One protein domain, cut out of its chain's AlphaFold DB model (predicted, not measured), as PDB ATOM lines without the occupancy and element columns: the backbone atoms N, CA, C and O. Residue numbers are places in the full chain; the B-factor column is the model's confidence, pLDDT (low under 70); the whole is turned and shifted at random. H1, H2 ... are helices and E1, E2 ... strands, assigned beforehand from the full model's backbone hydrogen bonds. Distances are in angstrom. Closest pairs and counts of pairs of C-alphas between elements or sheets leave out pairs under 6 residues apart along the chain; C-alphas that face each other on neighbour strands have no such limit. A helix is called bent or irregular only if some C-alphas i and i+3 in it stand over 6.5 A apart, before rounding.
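AT A GLANCE: This is residues 73 to 188 of the 189 residues of an uncharacterized protein of Nocardia speluncae (UniProt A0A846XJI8). One strongly twisted sheet of five strands has two helices over one face and no named helix over the other: H2, kinked, crosses slantwise over the inner strand E3, and H1 runs over the edge strand E1. H4 packs on H2 at its residues 124 to 128, off the sheet, and small H3 lies beyond the sheet near the end of H2. The printed part has 116 residues, with four named helices and five named strands in the order H1 E1 E2 H2 H3 E3 E4 H4 E5. The mixed sheet runs E1 E2 E3 E4 E5, with E2 and E3 parallel and the other neighbours antiparallel. The class is mixed, helices and strands; the whole is compact, with a radius of gyration of the C-alphas of 13.1 A and spans of 36 by 33 by 27 A.

HOW THE PARTS SIT: H1, residues 73 to 80, lies over E1, residues 89 to 95, at a height over the sheet of 9.8 A; at 28 degrees on the local plane it only just runs along the strands. E1 and E2, residues 107 to 113, form an antiparallel hairpin, with N 91 and O 111 2.9 A apart. H2, residues 120 to 135, is on the same face as H1 at a height over the sheet of 6.4 A. It lies over E3, residues 145 to 150, slantwise at 47 degrees on the local plane; their closest C-alphas are those of Ala 127 and Val 148, 6.0 A apart. H2 is irregular, with C-alphas 122 and 125 7.1 A apart, and has a kink of 40 degrees near residue 127. With its residues 130 to 134 alone H2 touches H1, opposite ways at 36 degrees, only just a steep tilt; the closest C-alphas are those of Val 79 and Ile 130, 6.4 A. H3, residues 138 to 142, is not on the sheet; it is close to H2 but not clearly touching, with the closest C-alphas, Trp 134 and Gly 140, 5.1 A apart. E2, H2, H3 and E3 make a strand-helix-strand unit, two parallel neighbour strands with helices between, and its crossover is right-handed; N 110 and O 147 are 2.8 A apart. E3 and E4, residues 158 to 162, form an antiparallel hairpin, with N 148 and O 160 2.9 A apart. H4, residues 176 to 181, touches H2 at residues 124 to 128 alone, opposite ways at a steep tilt of 63 degrees; the closest C-alphas are those of Arg 124 and Leu 180, 5.6 A. E5, residues 184 to 187, is antiparallel to E4, with N 159 and O 186 2.8 A apart. Every O i to N i+4 pair is within hydrogen-bond range in H1, H3 and H4, and 9 of 12 are in H2.

IN THESE COORDINATES: H1 begins at C-alpha 73, (21.952, 34.842, -22.528). From first to last C-alpha E1 is 18.3 A long, E2 20.3 A, H2 21.5 A and E3 17.2 A. H2 begins at C-alpha 120, (18.337, 49.264, 0.227), and E5 ends at C-alpha 187, (27.596, 48.128, 2.467).

THE WHOLE: The two C-alphas farthest apart are those of Glu 103 and Ala 116, 37.6 A. The printed part has no cut. The links E1 to E2, 11 residues, and E4 to H4, 13 residues, are long. The mean pLDDT of the printed part is 87.9, and residues 98 to 103, 152 to 153 and 188 are under 70.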
ATOM      1  N   GLU A  73      22.732  34.024 -21.586       76.31
ATOM      2  CA  GLU A  73      21.952  34.842 -22.528       76.31
ATOM      3  C   GLU A  73      20.430  34.636 -22.411       76.31
ATOM      4  O   GLU A  73      19.656  35.592 -22.523       76.31
ATOM      5  N   GLU A  74      19.984  33.408 -22.137       74.06
ATOM      6  CA  GLU A  74      18.563  33.104 -21.921       74.06
ATOM      7  C   GLU A  74      18.070  33.721 -20.612       74.06
ATOM      8  O   GLU A  74      17.071  34.441 -20.596       74.06
ATOM      9  N   LEU A  75      18.814  33.511 -19.524       75.94
ATOM     10  CA  LEU A  75      18.499  34.104 -18.232       75.94
ATOM     11  C   LEU A  75      18.529  35.636 -18.290       75.94
ATOM     12  O   LEU A  75      17.624  36.291 -17.775       75.94
ATOM     13  N   LYS A  76      19.545  36.211 -18.937       74.25
ATOM     14  CA  LYS A  76      19.631  37.647 -19.219       74.25
ATOM     15  C   LYS A  76      18.345  38.117 -19.878       74.25
ATOM     16  O   LYS A  76      17.731  39.049 -19.381       74.25
ATOM     17  N   THR A  77      17.916  37.462 -20.953       78.44
ATOM     18  CA  THR A  77      16.680  37.831 -21.655       78.44
ATOM     19  C   THR A  77      15.470  37.754 -20.724       78.44
ATOM     20  O   THR A  77      14.675  38.690 -20.676       78.44
ATOM     21  N   ALA A  78      15.347  36.687 -19.932       79.88
ATOM     22  CA  ALA A  78      14.243  36.520 -18.990       79.88
ATOM     23  C   ALA A  78      14.204  37.616 -17.909       79.88
ATOM     24  O   ALA A  78      13.131  38.106 -17.572       79.88
ATOM     25  N   VAL A  79      15.361  38.020 -17.383       80.56
ATOM     26  CA  VAL A  79      15.471  39.035 -16.324       80.56
ATOM     27  C   VAL A  79      15.296  40.453 -16.875       80.56
ATOM     28  O   VAL A  79      14.672  41.281 -16.222       80.56
ATOM     29  N   THR A  80      15.784  40.750 -18.080       80.19
ATOM     30  CA  THR A  80      15.709  42.103 -18.665       80.19
ATOM     31  C   THR A  80      14.371  42.402 -19.337       80.19
ATOM     32  O   THR A  80      13.976  43.559 -19.424       80.19
ATOM     33  N   THR A  81      13.641  41.369 -19.762       80.00
ATOM     34  CA  THR A  81      12.249  41.486 -20.236       80.00
ATOM     35  C   THR A  81      11.230  41.290 -19.115       80.00
ATOM     36  O   THR A  81      10.021  41.262 -19.357       80.00
ATOM     37  N   ALA A  82      11.701  41.142 -17.877       82.62
ATOM     38  CA  ALA A  82      10.843  40.966 -16.730       82.62
ATOM     39  C   ALA A  82      10.097  42.247 -16.387       82.62
ATOM     40  O   ALA A  82      10.632  43.354 -16.401       82.62
ATOM     41  N   VAL A  83       8.863  42.057 -15.950       86.19
ATOM     42  CA  VAL A  83       8.103  43.105 -15.294       86.19
ATOM     43  C   VAL A  83       8.493  43.090 -13.827       86.19
ATOM     44  O   VAL A  83       8.201  42.122 -13.112       86.19
ATOM     45  N   LEU A  84       9.175  44.143 -13.394       90.81
ATOM     46  CA  LEU A  84       9.574  44.300 -12.006       90.81
ATOM     47  C   LEU A  84       8.560  45.162 -11.235       90.81
ATOM     48  O   LEU A  84       7.864  45.989 -11.831       90.81
ATOM     49  N   PRO A  85       8.449  44.960  -9.910       91.44
ATOM     50  CA  PRO A  85       7.642  45.808  -9.041       91.44
ATOM     51  C   PRO A  85       8.013  47.289  -9.155       91.44
ATOM     52  O   PRO A  85       9.156  47.631  -9.455       91.44
ATOM     53  N   ASP A  86       7.028  48.150  -8.897       87.56
ATOM     54  CA  ASP A  86       7.198  49.601  -8.736       87.56
ATOM     55  C   ASP A  86       7.856  50.317  -9.927       87.56
ATOM     56  O   ASP A  86       8.429  51.396  -9.791       87.56
ATOM     57  N   GLY A  87       7.749  49.717 -11.117       86.69
ATOM     58  CA  GLY A  87       8.305  50.264 -12.351       86.69
ATOM     59  C   GLY A  87       9.825  50.153 -12.451       86.69
ATOM     60  O   GLY A  87      10.415  50.855 -13.266       86.69
ATOM     61  N   ALA A  88      10.458  49.303 -11.636       90.94
ATOM     62  CA  ALA A  88      11.900  49.116 -11.681       90.94
ATOM     63  C   ALA A  88      12.365  48.506 -13.014       90.94
ATOM     64  O   ALA A  88      11.660  47.722 -13.653       90.94
ATOM     65  N   CYS A  89      13.595  48.826 -13.401       90.62
ATOM     66  CA  CYS A  89      14.226  48.337 -14.621       90.62
ATOM     67  C   CYS A  89      15.560  47.673 -14.293       90.62
ATOM     68  O   CYS A  89      16.321  48.182 -13.476       90.62
ATOM     69  N   VAL A  90      15.886  46.565 -14.956       90.81
ATOM     70  CA  VAL A  90      17.245  46.008 -14.896       90.81
ATOM     71  C   VAL A  90      18.149  46.857 -15.775       90.81
ATOM     72  O   VAL A  90      17.845  47.072 -16.943       90.81
ATOM     73  N   THR A  91      19.267  47.315 -15.221       89.00
ATOM     74  CA  THR A  91      20.248  48.150 -15.927       89.00
ATOM     75  C   THR A  91      21.574  47.439 -16.122       89.00
ATOM     76  O   THR A  91      22.282  47.762 -17.066       89.00
ATOM     77  N   VAL A  92      21.920  46.477 -15.261       87.50
ATOM     78  CA  VAL A  92      23.170  45.719 -15.367       87.50
ATOM     79  C   VAL A  92      22.952  44.272 -14.955       87.50
ATOM     80  O   VAL A  92      22.334  44.009 -13.925       87.50
ATOM     81  N   VAL A  93      23.528  43.338 -15.711       88.19
ATOM     82  CA  VAL A  93      23.704  41.941 -15.289       88.19
ATOM     83  C   VAL A  93      25.157  41.554 -15.525       88.19
ATOM     84  O   VAL A  93      25.627  41.565 -16.663       88.19
ATOM     85  N   SER A  94      25.880  41.224 -14.457       84.75
ATOM     86  CA  SER A  94      27.308  40.916 -14.545       84.75
ATOM     87  C   SER A  94      27.726  39.881 -13.500       84.75
ATOM     88  O   SER A  94      27.250  39.934 -12.363       84.75
ATOM     89  N   PRO A  95      28.604  38.919 -13.822       85.19
ATOM     90  CA  PRO A  95      29.225  38.099 -12.795       85.19
ATOM     91  C   PRO A  95      30.191  38.924 -11.947       85.19
ATOM     92  O   PRO A  95      30.880  39.829 -12.413       85.19
ATOM     93  N   VAL A  96      30.291  38.561 -10.675       82.12
ATOM     94  CA  VAL A  96      31.250  39.158  -9.753       82.12
ATOM     95  C   VAL A  96      32.598  38.469  -9.945       82.12
ATOM     96  O   VAL A  96      32.816  37.353  -9.481       82.12
ATOM     97  N   THR A  97      33.534  39.149 -10.599       70.12
ATOM     98  CA  THR A  97      34.913  38.684 -10.796       70.12
ATOM     99  C   THR A  97      35.818  39.201  -9.672       70.12
ATOM    100  O   THR A  97      36.687  40.045  -9.867       70.12
ATOM    101  N   SER A  98      35.593  38.740  -8.438       62.66
ATOM    102  CA  SER A  98      36.443  39.126  -7.298       62.66
ATOM    103  C   SER A  98      37.606  38.152  -7.095       62.66
ATOM    104  O   SER A  98      37.406  36.941  -7.012       62.66
ATOM    105  N   HIS A  99      38.823  38.681  -6.934       50.97
ATOM    106  CA  HIS A  99      39.972  37.899  -6.471       50.97
ATOM    107  C   HIS A  99      39.703  37.354  -5.056       50.97
ATOM    108  O   HIS A  99      39.410  38.123  -4.145       50.97
ATOM    109  N   GLY A 100      39.814  36.034  -4.868       60.22
ATOM    110  CA  GLY A 100      39.682  35.378  -3.557       60.22
ATOM    111  C   GLY A 100      38.408  34.554  -3.344       60.22
ATOM    112  O   GLY A 100      38.253  33.969  -2.275       60.22
ATOM    113  N   GLN A 101      37.513  34.465  -4.335       67.75
ATOM    114  CA  GLN A 101      36.427  33.485  -4.283       67.75
ATOM    115  C   GLN A 101      36.951  32.059  -4.539       67.75
ATOM    116  O   GLN A 101      37.920  31.895  -5.289       67.75
ATOM    117  N   PRO A 102      36.343  31.028  -3.919       65.94
ATOM    118  CA  PRO A 102      36.676  29.638  -4.204       65.94
ATOM    119  C   PRO A 102      36.531  29.321  -5.693       65.94
ATOM    120  O   PRO A 102      35.671  29.876  -6.379       65.94
ATOM    121  N   GLU A 103      37.340  28.389  -6.189       69.56
ATOM    122  CA  GLU A 103      37.194  27.894  -7.556       69.56
ATOM    123  C   GLU A 103      35.770  27.359  -7.781       69.56
ATOM    124  O   GLU A 103      35.237  26.597  -6.973       69.56
ATOM    125  N   GLY A 104      35.135  27.793  -8.871       74.75
ATOM    126  CA  GLY A 104      33.768  27.400  -9.214       74.75
ATOM    127  C   GLY A 104      32.655  28.153  -8.475       74.75
ATOM    128  O   GLY A 104      31.491  27.888  -8.781       74.75
ATOM    129  N   TRP A 105      32.977  29.089  -7.570       77.75
ATOM    130  CA  TRP A 105      31.993  29.979  -6.946       77.75
ATOM    131  C   TRP A 105      31.411  30.953  -7.975       77.75
ATOM    132  O   TRP A 105      32.150  31.620  -8.701       77.75
ATOM    133  N   ARG A 106      30.081  31.049  -8.041       87.06
ATOM    134  CA  ARG A 106      29.370  31.876  -9.026       87.06
ATOM    135  C   ARG A 106      28.531  32.923  -8.321       87.06
ATOM    136  O   ARG A 106      27.410  32.656  -7.893       87.06
ATOM    137  N   ALA A 107      29.084  34.121  -8.228       89.44
ATOM    138  CA  ALA A 107      28.386  35.286  -7.719       89.44
ATOM    139  C   ALA A 107      27.954  36.191  -8.877       89.44
ATOM    140  O   ALA A 107      28.716  36.388  -9.825       89.44
ATOM    141  N   PHE A 108      26.759  36.766  -8.784       89.75
ATOM    142  CA  PHE A 108      26.242  37.709  -9.774       89.75
ATOM    143  C   PHE A 108      25.812  39.017  -9.129       89.75
ATOM    144  O   PHE A 108      25.355  39.063  -7.988       89.75
ATOM    145  N   TYR A 109      25.979  40.079  -9.900       89.69
ATOM    146  CA  TYR A 109      25.613  41.441  -9.587       89.69
ATOM    147  C   TYR A 109      24.536  41.907 -10.561       89.69
ATOM    148  O   TYR A 109      24.711  41.810 -11.780       89.69
ATOM    149  N   ILE A 110      23.448  42.432 -10.003       92.00
ATOM    150  CA  ILE A 110      22.320  43.001 -10.731       92.00
ATOM    151  C   ILE A 110      22.169  44.463 -10.344       92.00
ATOM    152  O   ILE A 110      21.876  44.788  -9.192       92.00
ATOM    153  N   GLY A 111      22.372  45.333 -11.325       91.81
ATOM    154  CA  GLY A 111      22.018  46.739 -11.222       91.81
ATOM    155  C   GLY A 111      20.568  46.928 -11.640       91.81
ATOM    156  O   GLY A 111      20.144  46.389 -12.667       91.81
ATOM    157  N   VAL A 112      19.819  47.696 -10.857       92.44
ATOM    158  CA  VAL A 112      18.469  48.144 -11.202       92.44
ATOM    159  C   VAL A 112      18.374  49.666 -11.142       92.44
ATOM    160  O   VAL A 112      19.113  50.300 -10.396       92.44
ATOM    161  N   ASP A 113      17.465  50.238 -11.921       91.44
ATOM    162  CA  ASP A 113      16.909  51.573 -11.701       91.44
ATOM    163  C   ASP A 113      15.563  51.375 -11.002       91.44
ATOM    164  O   ASP A 113      14.633  50.801 -11.575       91.44
ATOM    165  N   ALA A 114      15.494  51.758  -9.729       91.25
ATOM    166  CA  ALA A 114      14.292  51.665  -8.910       91.25
ATOM    167  C   ALA A 114      13.974  53.053  -8.330       91.25
ATOM    168  O   ALA A 114      14.414  53.369  -7.220       91.25
ATOM    169  N   PRO A 115      13.208  53.901  -9.044       86.88
ATOM    170  CA  PRO A 115      13.021  55.306  -8.666       86.88
ATOM    171  C   PRO A 115      12.234  55.486  -7.360       86.88
ATOM    172  O   PRO A 115      12.345  56.523  -6.711       86.88
ATOM    173  N   ALA A 116      11.448  54.483  -6.961       88.31
ATOM    174  CA  ALA A 116      10.702  54.481  -5.705       88.31
ATOM    175  C   ALA A 116      11.540  54.046  -4.484       88.31
ATOM    176  O   ALA A 116      11.089  54.226  -3.355       88.31
ATOM    177  N   ALA A 117      12.736  53.476  -4.685       91.44
ATOM    178  CA  ALA A 117      13.557  52.940  -3.604       91.44
ATOM    179  C   ALA A 117      14.441  54.032  -2.979       91.44
ATOM    180  O   ALA A 117      15.428  54.465  -3.578       91.44
ATOM    181  N   ALA A 118      14.122  54.442  -1.751       91.06
ATOM    182  CA  ALA A 118      14.892  55.423  -0.985       91.06
ATOM    183  C   ALA A 118      15.989  54.770  -0.127       91.06
ATOM    184  O   ALA A 118      16.984  55.414   0.213       91.06
ATOM    185  N   HIS A 119      15.820  53.489   0.200       92.25
ATOM    186  CA  HIS A 119      16.709  52.680   1.025       92.25
ATOM    187  C   HIS A 119      16.960  51.302   0.389       92.25
ATOM    188  O   HIS A 119      16.158  50.843  -0.427       92.25
ATOM    189  N   PRO A 120      18.050  50.600   0.753       92.50
ATOM    190  CA  PRO A 120      18.337  49.264   0.227       92.50
ATOM    191  C   PRO A 120      17.227  48.248   0.532       92.50
ATOM    192  O   PRO A 120      16.960  47.370  -0.286       92.50
ATOM    193  N   ASP A 121      16.539  48.370   1.672       95.25
ATOM    194  CA  ASP A 121      15.420  47.485   2.021       95.25
ATOM    195  C   ASP A 121      14.215  47.631   1.078       95.25
ATOM    196  O   ASP A 121      13.495  46.654   0.855       95.25
ATOM    197  N   ASP A 122      14.039  48.796   0.449       94.88
ATOM    198  CA  ASP A 122      12.964  49.028  -0.522       94.88
ATOM    199  C   ASP A 122      13.167  48.199  -1.801       94.88
ATOM    200  O   ASP A 122      12.224  47.972  -2.557       94.88
ATOM    201  N   LEU A 123      14.379  47.680  -2.038       95.25
ATOM    202  CA  LEU A 123      14.658  46.790  -3.165       95.25
ATOM    203  C   LEU A 123      14.166  45.362  -2.940       95.25
ATOM    204  O   LEU A 123      14.160  44.588  -3.894       95.25
ATOM    205  N   ARG A 124      13.765  44.963  -1.723       97.12
ATOM    206  CA  ARG A 124      13.421  43.557  -1.427       97.12
ATOM    207  C   ARG A 124      12.352  42.988  -2.366       97.12
ATOM    208  O   ARG A 124      12.552  41.864  -2.835       97.12
ATOM    209  N   PRO A 125      11.261  43.703  -2.713       96.75
ATOM    210  CA  PRO A 125      10.287  43.206  -3.682       96.75
ATOM    211  C   PRO A 125      10.895  42.984  -5.072       96.75
ATOM    212  O   PRO A 125      10.667  41.941  -5.686       96.75
ATOM    213  N   VAL A 126      11.705  43.933  -5.547       95.56
ATOM    214  CA  VAL A 126      12.378  43.868  -6.851       95.56
ATOM    215  C   VAL A 126      13.393  42.726  -6.886       95.56
ATOM    216  O   VAL A 126      13.343  41.878  -7.776       95.56
ATOM    217  N   ALA A 127      14.262  42.651  -5.880       96.38
ATOM    218  CA  ALA A 127      15.272  41.613  -5.732       96.38
ATOM    219  C   ALA A 127      14.641  40.219  -5.653       96.38
ATOM    220  O   ALA A 127      15.096  39.305  -6.334       96.38
ATOM    221  N   THR A 128      13.549  40.065  -4.899       97.19
ATOM    222  CA  THR A 128      12.815  38.793  -4.796       97.19
ATOM    223  C   THR A 128      12.229  38.377  -6.141       97.19
ATOM    224  O   THR A 128      12.357  37.220  -6.533       97.19
ATOM    225  N   ARG A 129      11.646  39.311  -6.905       95.31
ATOM    226  CA  ARG A 129      11.134  39.003  -8.247       95.31
ATOM    227  C   ARG A 129      12.247  38.543  -9.191       95.31
ATOM    228  O   ARG A 129      12.058  37.573  -9.924       95.31
ATOM    229  N   ILE A 130      13.398  39.215  -9.159       94.88
ATOM    230  CA  ILE A 130      14.580  38.826  -9.940       94.88
ATOM    231  C   ILE A 130      15.062  37.443  -9.505       94.88
ATOM    232  O   ILE A 130      15.263  36.589 -10.359       94.88
ATOM    233  N   ALA A 131      15.195  37.200  -8.201       95.69
ATOM    234  CA  ALA A 131      15.609  35.916  -7.648       95.69
ATOM    235  C   ALA A 131      14.703  34.770  -8.099       95.69
ATOM    236  O   ALA A 131      15.212  33.731  -8.507       95.69
ATOM    237  N   GLN A 132      13.385  34.981  -8.104       94.62
ATOM    238  CA  GLN A 132      12.424  33.989  -8.583       94.62
ATOM    239  C   GLN A 132      12.641  33.633 -10.052       94.62
ATOM    240  O   GLN A 132      12.792  32.465 -10.404       94.62
ATOM    241  N   LEU A 133      12.727  34.643 -10.919       91.81
ATOM    242  CA  LEU A 133      13.006  34.436 -12.343       91.81
ATOM    243  C   LEU A 133      14.352  33.742 -12.553       91.81
ATOM    244  O   LEU A 133      14.473  32.814 -13.350       91.81
ATOM    245  N   TRP A 134      15.352  34.168 -11.786       92.25
ATOM    246  CA  TRP A 134      16.700  33.641 -11.836       92.25
ATOM    247  C   TRP A 134      16.745  32.168 -11.445       92.25
ATOM    248  O   TRP A 134      17.382  31.369 -12.133       92.25
ATOM    249  N   LYS A 135      16.032  31.781 -10.383       91.88
ATOM    250  CA  LYS A 135      16.033  30.422  -9.834       91.88
ATOM    251  C   LYS A 135      15.517  29.375 -10.816       91.88
ATOM    252  O   LYS A 135      15.998  28.245 -10.796       91.88
ATOM    253  N   HIS A 136      14.595  29.742 -11.702       88.38
ATOM    254  CA  HIS A 136      14.058  28.832 -12.717       88.38
ATOM    255  C   HIS A 136      15.015  28.550 -13.887       88.38
ATOM    256  O   HIS A 136      14.729  27.673 -14.698       88.38
ATOM    257  N   SER A 137      16.153  29.243 -13.968       86.50
ATOM    258  CA  SER A 137      17.181  28.994 -14.985       86.50
ATOM    259  C   SER A 137      18.239  27.986 -14.523       86.50
ATOM    260  O   SER A 137      18.503  27.842 -13.326       86.50
ATOM    261  N   GLU A 138      18.930  27.352 -15.475       86.12
ATOM    262  CA  GLU A 138      20.101  26.509 -15.180       86.12
ATOM    263  C   GLU A 138      21.176  27.278 -14.404       86.12
ATOM    264  O   GLU A 138      21.769  26.752 -13.459       86.12
ATOM    265  N   LEU A 139      21.405  28.547 -14.758       85.31
ATOM    266  CA  LEU A 139      22.406  29.361 -14.081       85.31
ATOM    267  C   LEU A 139      22.008  29.649 -12.633       85.31
ATOM    268  O   LEU A 139      22.867  29.597 -11.758       85.31
ATOM    269  N   GLY A 140      20.722  29.853 -12.347       88.69
ATOM    270  CA  GLY A 140      20.231  30.061 -10.986       88.69
ATOM    271  C   GLY A 140      20.352  28.863 -10.060       88.69
ATOM    272  O   GLY A 140      20.526  29.042  -8.854       88.69
ATOM    273  N   GLN A 141      20.351  27.649 -10.607       89.25
ATOM    274  CA  GLN A 141      20.683  26.438  -9.848       89.25
ATOM    275  C   GLN A 141      22.175  26.376  -9.489       89.25
ATOM    276  O   GLN A 141      22.583  25.674  -8.564       89.25
ATOM    277  N   LEU A 142      23.005  27.131 -10.208       89.00
ATOM    278  CA  LEU A 142      24.454  27.140 -10.062       89.00
ATOM    279  C   LEU A 142      24.983  28.427  -9.417       89.00
ATOM    280  O   LEU A 142      26.154  28.458  -9.057       89.00
ATOM    281  N   THR A 143      24.159  29.454  -9.233       91.19
ATOM    282  CA  THR A 143      24.522  30.706  -8.560       91.19
ATOM    283  C   THR A 143      24.663  30.488  -7.057       91.19
ATOM    284  O   THR A 143      23.698  30.137  -6.388       91.19
ATOM    285  N   ASP A 144      25.860  30.712  -6.521       93.31
ATOM    286  CA  ASP A 144      26.127  30.673  -5.080       93.31
ATOM    287  C   ASP A 144      25.628  31.946  -4.388       93.31
ATOM    288  O   ASP A 144      25.067  31.882  -3.296       93.31
ATOM    289  N   GLU A 145      25.786  33.096  -5.046       93.94
ATOM    290  CA  GLU A 145      25.476  34.402  -4.471       93.94
ATOM    291  C   GLU A 145      24.828  35.349  -5.486       93.94
ATOM    292  O   GLU A 145      25.277  35.457  -6.630       93.94
ATOM    293  N   LEU A 146      23.818  36.093  -5.037       94.81
ATOM    294  CA  LEU A 146      23.167  37.138  -5.824       94.81
ATOM    295  C   LEU A 146      23.214  38.477  -5.080       94.81
ATOM    296  O   LEU A 146      22.901  38.557  -3.889       94.81
ATOM    297  N   ARG A 147      23.612  39.534  -5.793       94.00
ATOM    298  CA  ARG A 147      23.641  40.921  -5.312       94.00
ATOM    299  C   ARG A 147      22.710  41.775  -6.155       94.00
ATOM    300  O   ARG A 147      22.779  41.706  -7.379       94.00
ATOM    301  N   VAL A 148      21.899  42.604  -5.510       94.62
ATOM    302  CA  VAL A 148      20.986  43.542  -6.172       94.62
ATOM    303  C   VAL A 148      21.204  44.937  -5.604       94.62
ATOM    304  O   VAL A 148      21.161  45.121  -4.387       94.62
ATOM    305  N   VAL A 149      21.439  45.917  -6.472       92.62
ATOM    306  CA  VAL A 149      21.699  47.307  -6.079       92.62
ATOM    307  C   VAL A 149      20.969  48.285  -6.987       92.62
ATOM    308  O   VAL A 149      20.788  48.019  -8.174       92.62
ATOM    309  N   ASN A 150      20.597  49.436  -6.431       91.88
ATOM    310  CA  ASN A 150      20.097  50.560  -7.210       91.88
ATOM    311  C   ASN A 150      21.289  51.303  -7.831       91.88
ATOM    312  O   ASN A 150      22.053  51.963  -7.127       91.88
ATOM    313  N   SER A 151      21.519  51.107  -9.127       83.81
ATOM    314  CA  SER A 151      22.737  51.552  -9.812       83.81
ATOM    315  C   SER A 151      22.590  52.906 -10.503       83.81
ATOM    316  O   SER A 151      23.613  53.499 -10.855       83.81
ATOM    317  N   TYR A 152      21.369  53.421 -10.696       68.69
ATOM    318  CA  TYR A 152      21.183  54.745 -11.282       68.69
ATOM    319  C   TYR A 152      19.782  55.350 -11.058       68.69
ATOM    320  O   TYR A 152      18.806  54.702 -11.415       68.69
ATOM    321  N   PRO A 153      19.684  56.609 -10.573       69.62
ATOM    322  CA  PRO A 153      20.727  57.293  -9.799       69.62
ATOM    323  C   PRO A 153      21.145  56.410  -8.609       69.62
ATOM    324  O   PRO A 153      20.409  55.505  -8.251       69.62
ATOM    325  N   VAL A 154      22.328  56.612  -8.019       75.62
ATOM    326  CA  VAL A 154      22.762  55.832  -6.841       75.62
ATOM    327  C   VAL A 154      22.319  56.580  -5.574       75.62
ATOM    328  O   VAL A 154      23.044  57.474  -5.131       75.62
ATOM    329  N   PRO A 155      21.129  56.301  -5.001       76.50
ATOM    330  CA  PRO A 155      20.648  56.994  -3.803       76.50
ATOM    331  C   PRO A 155      21.426  56.614  -2.536       76.50
ATOM    332  O   PRO A 155      21.449  57.386  -1.580       76.50
ATOM    333  N   TYR A 156      22.050  55.435  -2.520       84.00
ATOM    334  CA  TYR A 156      22.772  54.867  -1.384       84.00
ATOM    335  C   TYR A 156      23.835  53.871  -1.868       84.00
ATOM    336  O   TYR A 156      23.775  53.391  -2.999       84.00
ATOM    337  N   LEU A 157      24.827  53.578  -1.023       84.12
ATOM    338  CA  LEU A 157      25.950  52.695  -1.374       84.12
ATOM    339  C   LEU A 157      25.719  51.247  -0.935       84.12
ATOM    340  O   LEU A 157      26.501  50.366  -1.270       84.12
ATOM    341  N   GLU A 158      24.683  50.976  -0.156       92.75
ATOM    342  CA  GLU A 158      24.316  49.641   0.282       92.75
ATOM    343  C   GLU A 158      23.590  48.844  -0.814       92.75
ATOM    344  O   GLU A 158      22.974  49.389  -1.726       92.75
ATOM    345  N   TYR A 159      23.634  47.518  -0.712       92.88
ATOM    346  CA  TYR A 159      22.972  46.599  -1.633       92.88
ATOM    347  C   TYR A 159      22.341  45.425  -0.885       92.88
ATOM    348  O   TYR A 159      22.718  45.103   0.246       92.88
ATOM    349  N   LEU A 160      21.384  44.760  -1.533       96.44
ATOM    350  CA  LEU A 160      20.828  43.503  -1.048       96.44
ATOM    351  C   LEU A 160      21.688  42.338  -1.512       96.44
ATOM    352  O   LEU A 160      22.073  42.246  -2.678       96.44
ATOM    353  N   ARG A 161      21.973  41.430  -0.584       95.81
ATOM    354  CA  ARG A 161      22.816  40.263  -0.803       95.81
ATOM    355  C   ARG A 161      22.122  39.008  -0.303       95.81
ATOM    356  O   ARG A 161      21.641  38.975   0.830       95.81
ATOM    357  N   ASP A 162      22.173  37.967  -1.120       96.06
ATOM    358  CA  ASP A 162      21.962  36.588  -0.699       96.06
ATOM    359  C   ASP A 162      23.245  35.791  -0.964       96.06
ATOM    360  O   ASP A 162      23.597  35.534  -2.112       96.06
ATOM    361  N   GLN A 163      23.957  35.423   0.105       93.88
ATOM    362  CA  GLN A 163      25.225  34.676   0.048       93.88
ATOM    363  C   GLN A 163      25.045  33.172  -0.153       93.88
ATOM    364  O   GLN A 163      26.031  32.456  -0.310       93.88
ATOM    365  N   ASN A 164      23.809  32.689  -0.062       93.62
ATOM    366  CA  ASN A 164      23.468  31.277  -0.078       93.62
ATOM    367  C   ASN A 164      22.352  31.006  -1.097       93.62
ATOM    368  O   ASN A 164      21.518  30.114  -0.917       93.62
ATOM    369  N   PHE A 165      22.360  31.770  -2.191       95.62
ATOM    370  CA  PHE A 165      21.319  31.786  -3.211       95.62
ATOM    371  C   PHE A 165      21.027  30.393  -3.770       95.62
ATOM    372  O   PHE A 165      19.870  30.021  -3.984       95.62
ATOM    373  N   ARG A 166      22.073  29.572  -3.948       94.38
ATOM    374  CA  ARG A 166      21.934  28.189  -4.423       94.38
ATOM    375  C   ARG A 166      20.976  27.380  -3.551       94.38
ATOM    376  O   ARG A 166      20.164  26.629  -4.084       94.38
ATOM    377  N   ASN A 167      21.046  27.545  -2.235       94.94
ATOM    378  CA  ASN A 167      20.293  26.734  -1.281       94.94
ATOM    379  C   ASN A 167      18.993  27.401  -0.819       94.94
ATOM    380  O   ASN A 167      18.154  26.732  -0.220       94.94
ATOM    381  N   HIS A 168      18.810  28.694  -1.084       95.12
ATOM    382  CA  HIS A 168      17.556  29.370  -0.789       95.12
ATOM    383  C   HIS A 168      16.487  29.060  -1.853       95.12
ATOM    384  O   HIS A 168      16.752  29.181  -3.059       95.12
ATOM    385  N   PRO A 169      15.284  28.630  -1.426       92.69
ATOM    386  CA  PRO A 169      14.158  28.419  -2.322       92.69
ATOM    387  C   PRO A 169      13.539  29.770  -2.691       92.69
ATOM    388  O   PRO A 169      12.770  30.348  -1.931       92.69
ATOM    389  N   TRP A 170      13.912  30.264  -3.868       94.94
ATOM    390  CA  TRP A 170      13.324  31.435  -4.522       94.94
ATOM    391  C   TRP A 170      12.350  30.974  -5.605       94.94
ATOM    392  O   TRP A 170      12.529  31.264  -6.778       94.94
ATOM    393  N   ASP A 171      11.386  30.140  -5.251       90.19
ATOM    394  CA  ASP A 171      10.435  29.536  -6.190       90.19
ATOM    395  C   ASP A 171       8.978  29.747  -5.751       90.19
ATOM    396  O   ASP A 171       8.061  29.143  -6.307       90.19
ATOM    397  N   GLY A 172       8.756  30.611  -4.750       90.31
ATOM    398  CA  GLY A 172       7.448  30.845  -4.150       90.31
ATOM    399  C   GLY A 172       6.996  29.757  -3.173       90.31
ATOM    400  O   GLY A 172       5.865  29.824  -2.694       90.31
ATOM    401  N   THR A 173       7.835  28.757  -2.862       93.00
ATOM    402  CA  THR A 173       7.527  27.769  -1.814       93.00
ATOM    403  C   THR A 173       7.471  28.401  -0.415       93.00
ATOM    404  O   THR A 173       6.544  28.079   0.336       93.00
ATOM    405  N   PRO A 174       8.412  29.281  -0.004       94.88
ATOM    406  CA  PRO A 174       8.263  30.038   1.238       94.88
ATOM    407  C   PRO A 174       7.142  31.075   1.127       94.88
ATOM    408  O   PRO A 174       6.746  31.476   0.036       94.88
ATOM    409  N   SER A 175       6.647  31.565   2.269       96.44
ATOM    410  CA  SER A 175       5.727  32.707   2.236       96.44
ATOM    411  C   SER A 175       6.423  33.939   1.657       96.44
ATOM    412  O   SER A 175       7.642  34.094   1.771       96.44
ATOM    413  N   ARG A 176       5.637  34.862   1.099       94.44
ATOM    414  CA  ARG A 176       6.163  36.112   0.541       94.44
ATOM    415  C   ARG A 176       6.990  36.891   1.565       94.44
ATOM    416  O   ARG A 176       8.043  37.417   1.231       94.44
ATOM    417  N   GLU A 177       6.541  36.955   2.813       96.19
ATOM    418  CA  GLU A 177       7.267  37.624   3.897       96.19
ATOM    419  C   GLU A 177       8.609  36.942   4.190       96.19
ATOM    420  O   GLU A 177       9.596  37.629   4.450       96.19
ATOM    421  N   ALA A 178       8.663  35.609   4.124       96.56
ATOM    422  CA  ALA A 178       9.891  34.852   4.336       96.56
ATOM    423  C   ALA A 178      10.898  35.076   3.199       96.56
ATOM    424  O   ALA A 178      12.077  35.290   3.470       96.56
ATOM    425  N   GLU A 179      10.435  35.100   1.947       96.25
ATOM    426  CA  GLU A 179      11.273  35.452   0.795       96.25
ATOM    427  C   GLU A 179      11.815  36.884   0.932       96.25
ATOM    428  O   GLU A 179      13.020  37.112   0.848       96.25
ATOM    429  N   LEU A 180      10.957  37.859   1.252       96.88
ATOM    430  CA  LEU A 180      11.391  39.245   1.457       96.88
ATOM    431  C   LEU A 180      12.424  39.368   2.585       96.88
ATOM    432  O   LEU A 180      13.359  40.159   2.465       96.88
ATOM    433  N   ALA A 181      12.292  38.591   3.662       96.50
ATOM    434  CA  ALA A 181      13.230  38.581   4.785       96.50
ATOM    435  C   ALA A 181      14.568  37.883   4.475       96.50
ATOM    436  O   ALA A 181      15.538  38.107   5.197       96.50
ATOM    437  N   GLY A 182      14.651  37.088   3.401       95.00
ATOM    438  CA  GLY A 182      15.849  36.326   3.027       95.00
ATOM    439  C   GLY A 182      17.058  37.178   2.624       95.00
ATOM    440  O   GLY A 182      18.186  36.687   2.595       95.00
ATOM    441  N   TRP A 183      16.851  38.467   2.346       97.62
ATOM    442  CA  TRP A 183      17.908  39.387   1.931       97.62
ATOM    443  C   TRP A 183      18.649  40.024   3.108       97.62
ATOM    444  O   TRP A 183      18.042  40.483   4.080       97.62
ATOM    445  N   THR A 184      19.970  40.151   2.968       97.44
ATOM    446  CA  THR A 184      20.826  40.914   3.887       97.44
ATOM    447  C   THR A 184      21.248  42.235   3.250       97.44
ATOM    448  O   THR A 184      21.781  42.238   2.142       97.44
ATOM    449  N   VAL A 185      21.072  43.352   3.960       96.31
ATOM    450  CA  VAL A 185      21.628  44.652   3.552       96.31
ATOM    451  C   VAL A 185      23.127  44.662   3.847       96.31
ATOM    452  O   VAL A 185      23.546  44.374   4.966       96.31
ATOM    453  N   THR A 186      23.942  44.967   2.840       91.94
ATOM    454  CA  THR A 186      25.406  45.016   2.947       91.94
ATOM    455  C   THR A 186      25.921  46.328   2.362       91.94
ATOM    456  O   THR A 186      25.454  46.761   1.315       91.94
ATOM    457  N   SER A 187      26.899  46.958   3.008       82.69
ATOM    458  CA  SER A 187      27.596  48.128   2.467       82.69
ATOM    459  C   SER A 187      28.614  47.731   1.395       82.69
ATOM    460  O   SER A 187      29.250  46.677   1.498       82.69
ATOM    461  N   VAL A 188      28.811  48.576   0.378       68.94
ATOM    462  CA  VAL A 188      29.994  48.475  -0.493       68.94
ATOM    463  C   VAL A 188      31.231  48.707   0.381       68.94
ATOM    464  O   VAL A 188      31.340  49.742   1.038       68.94
TER     465      VAL A 188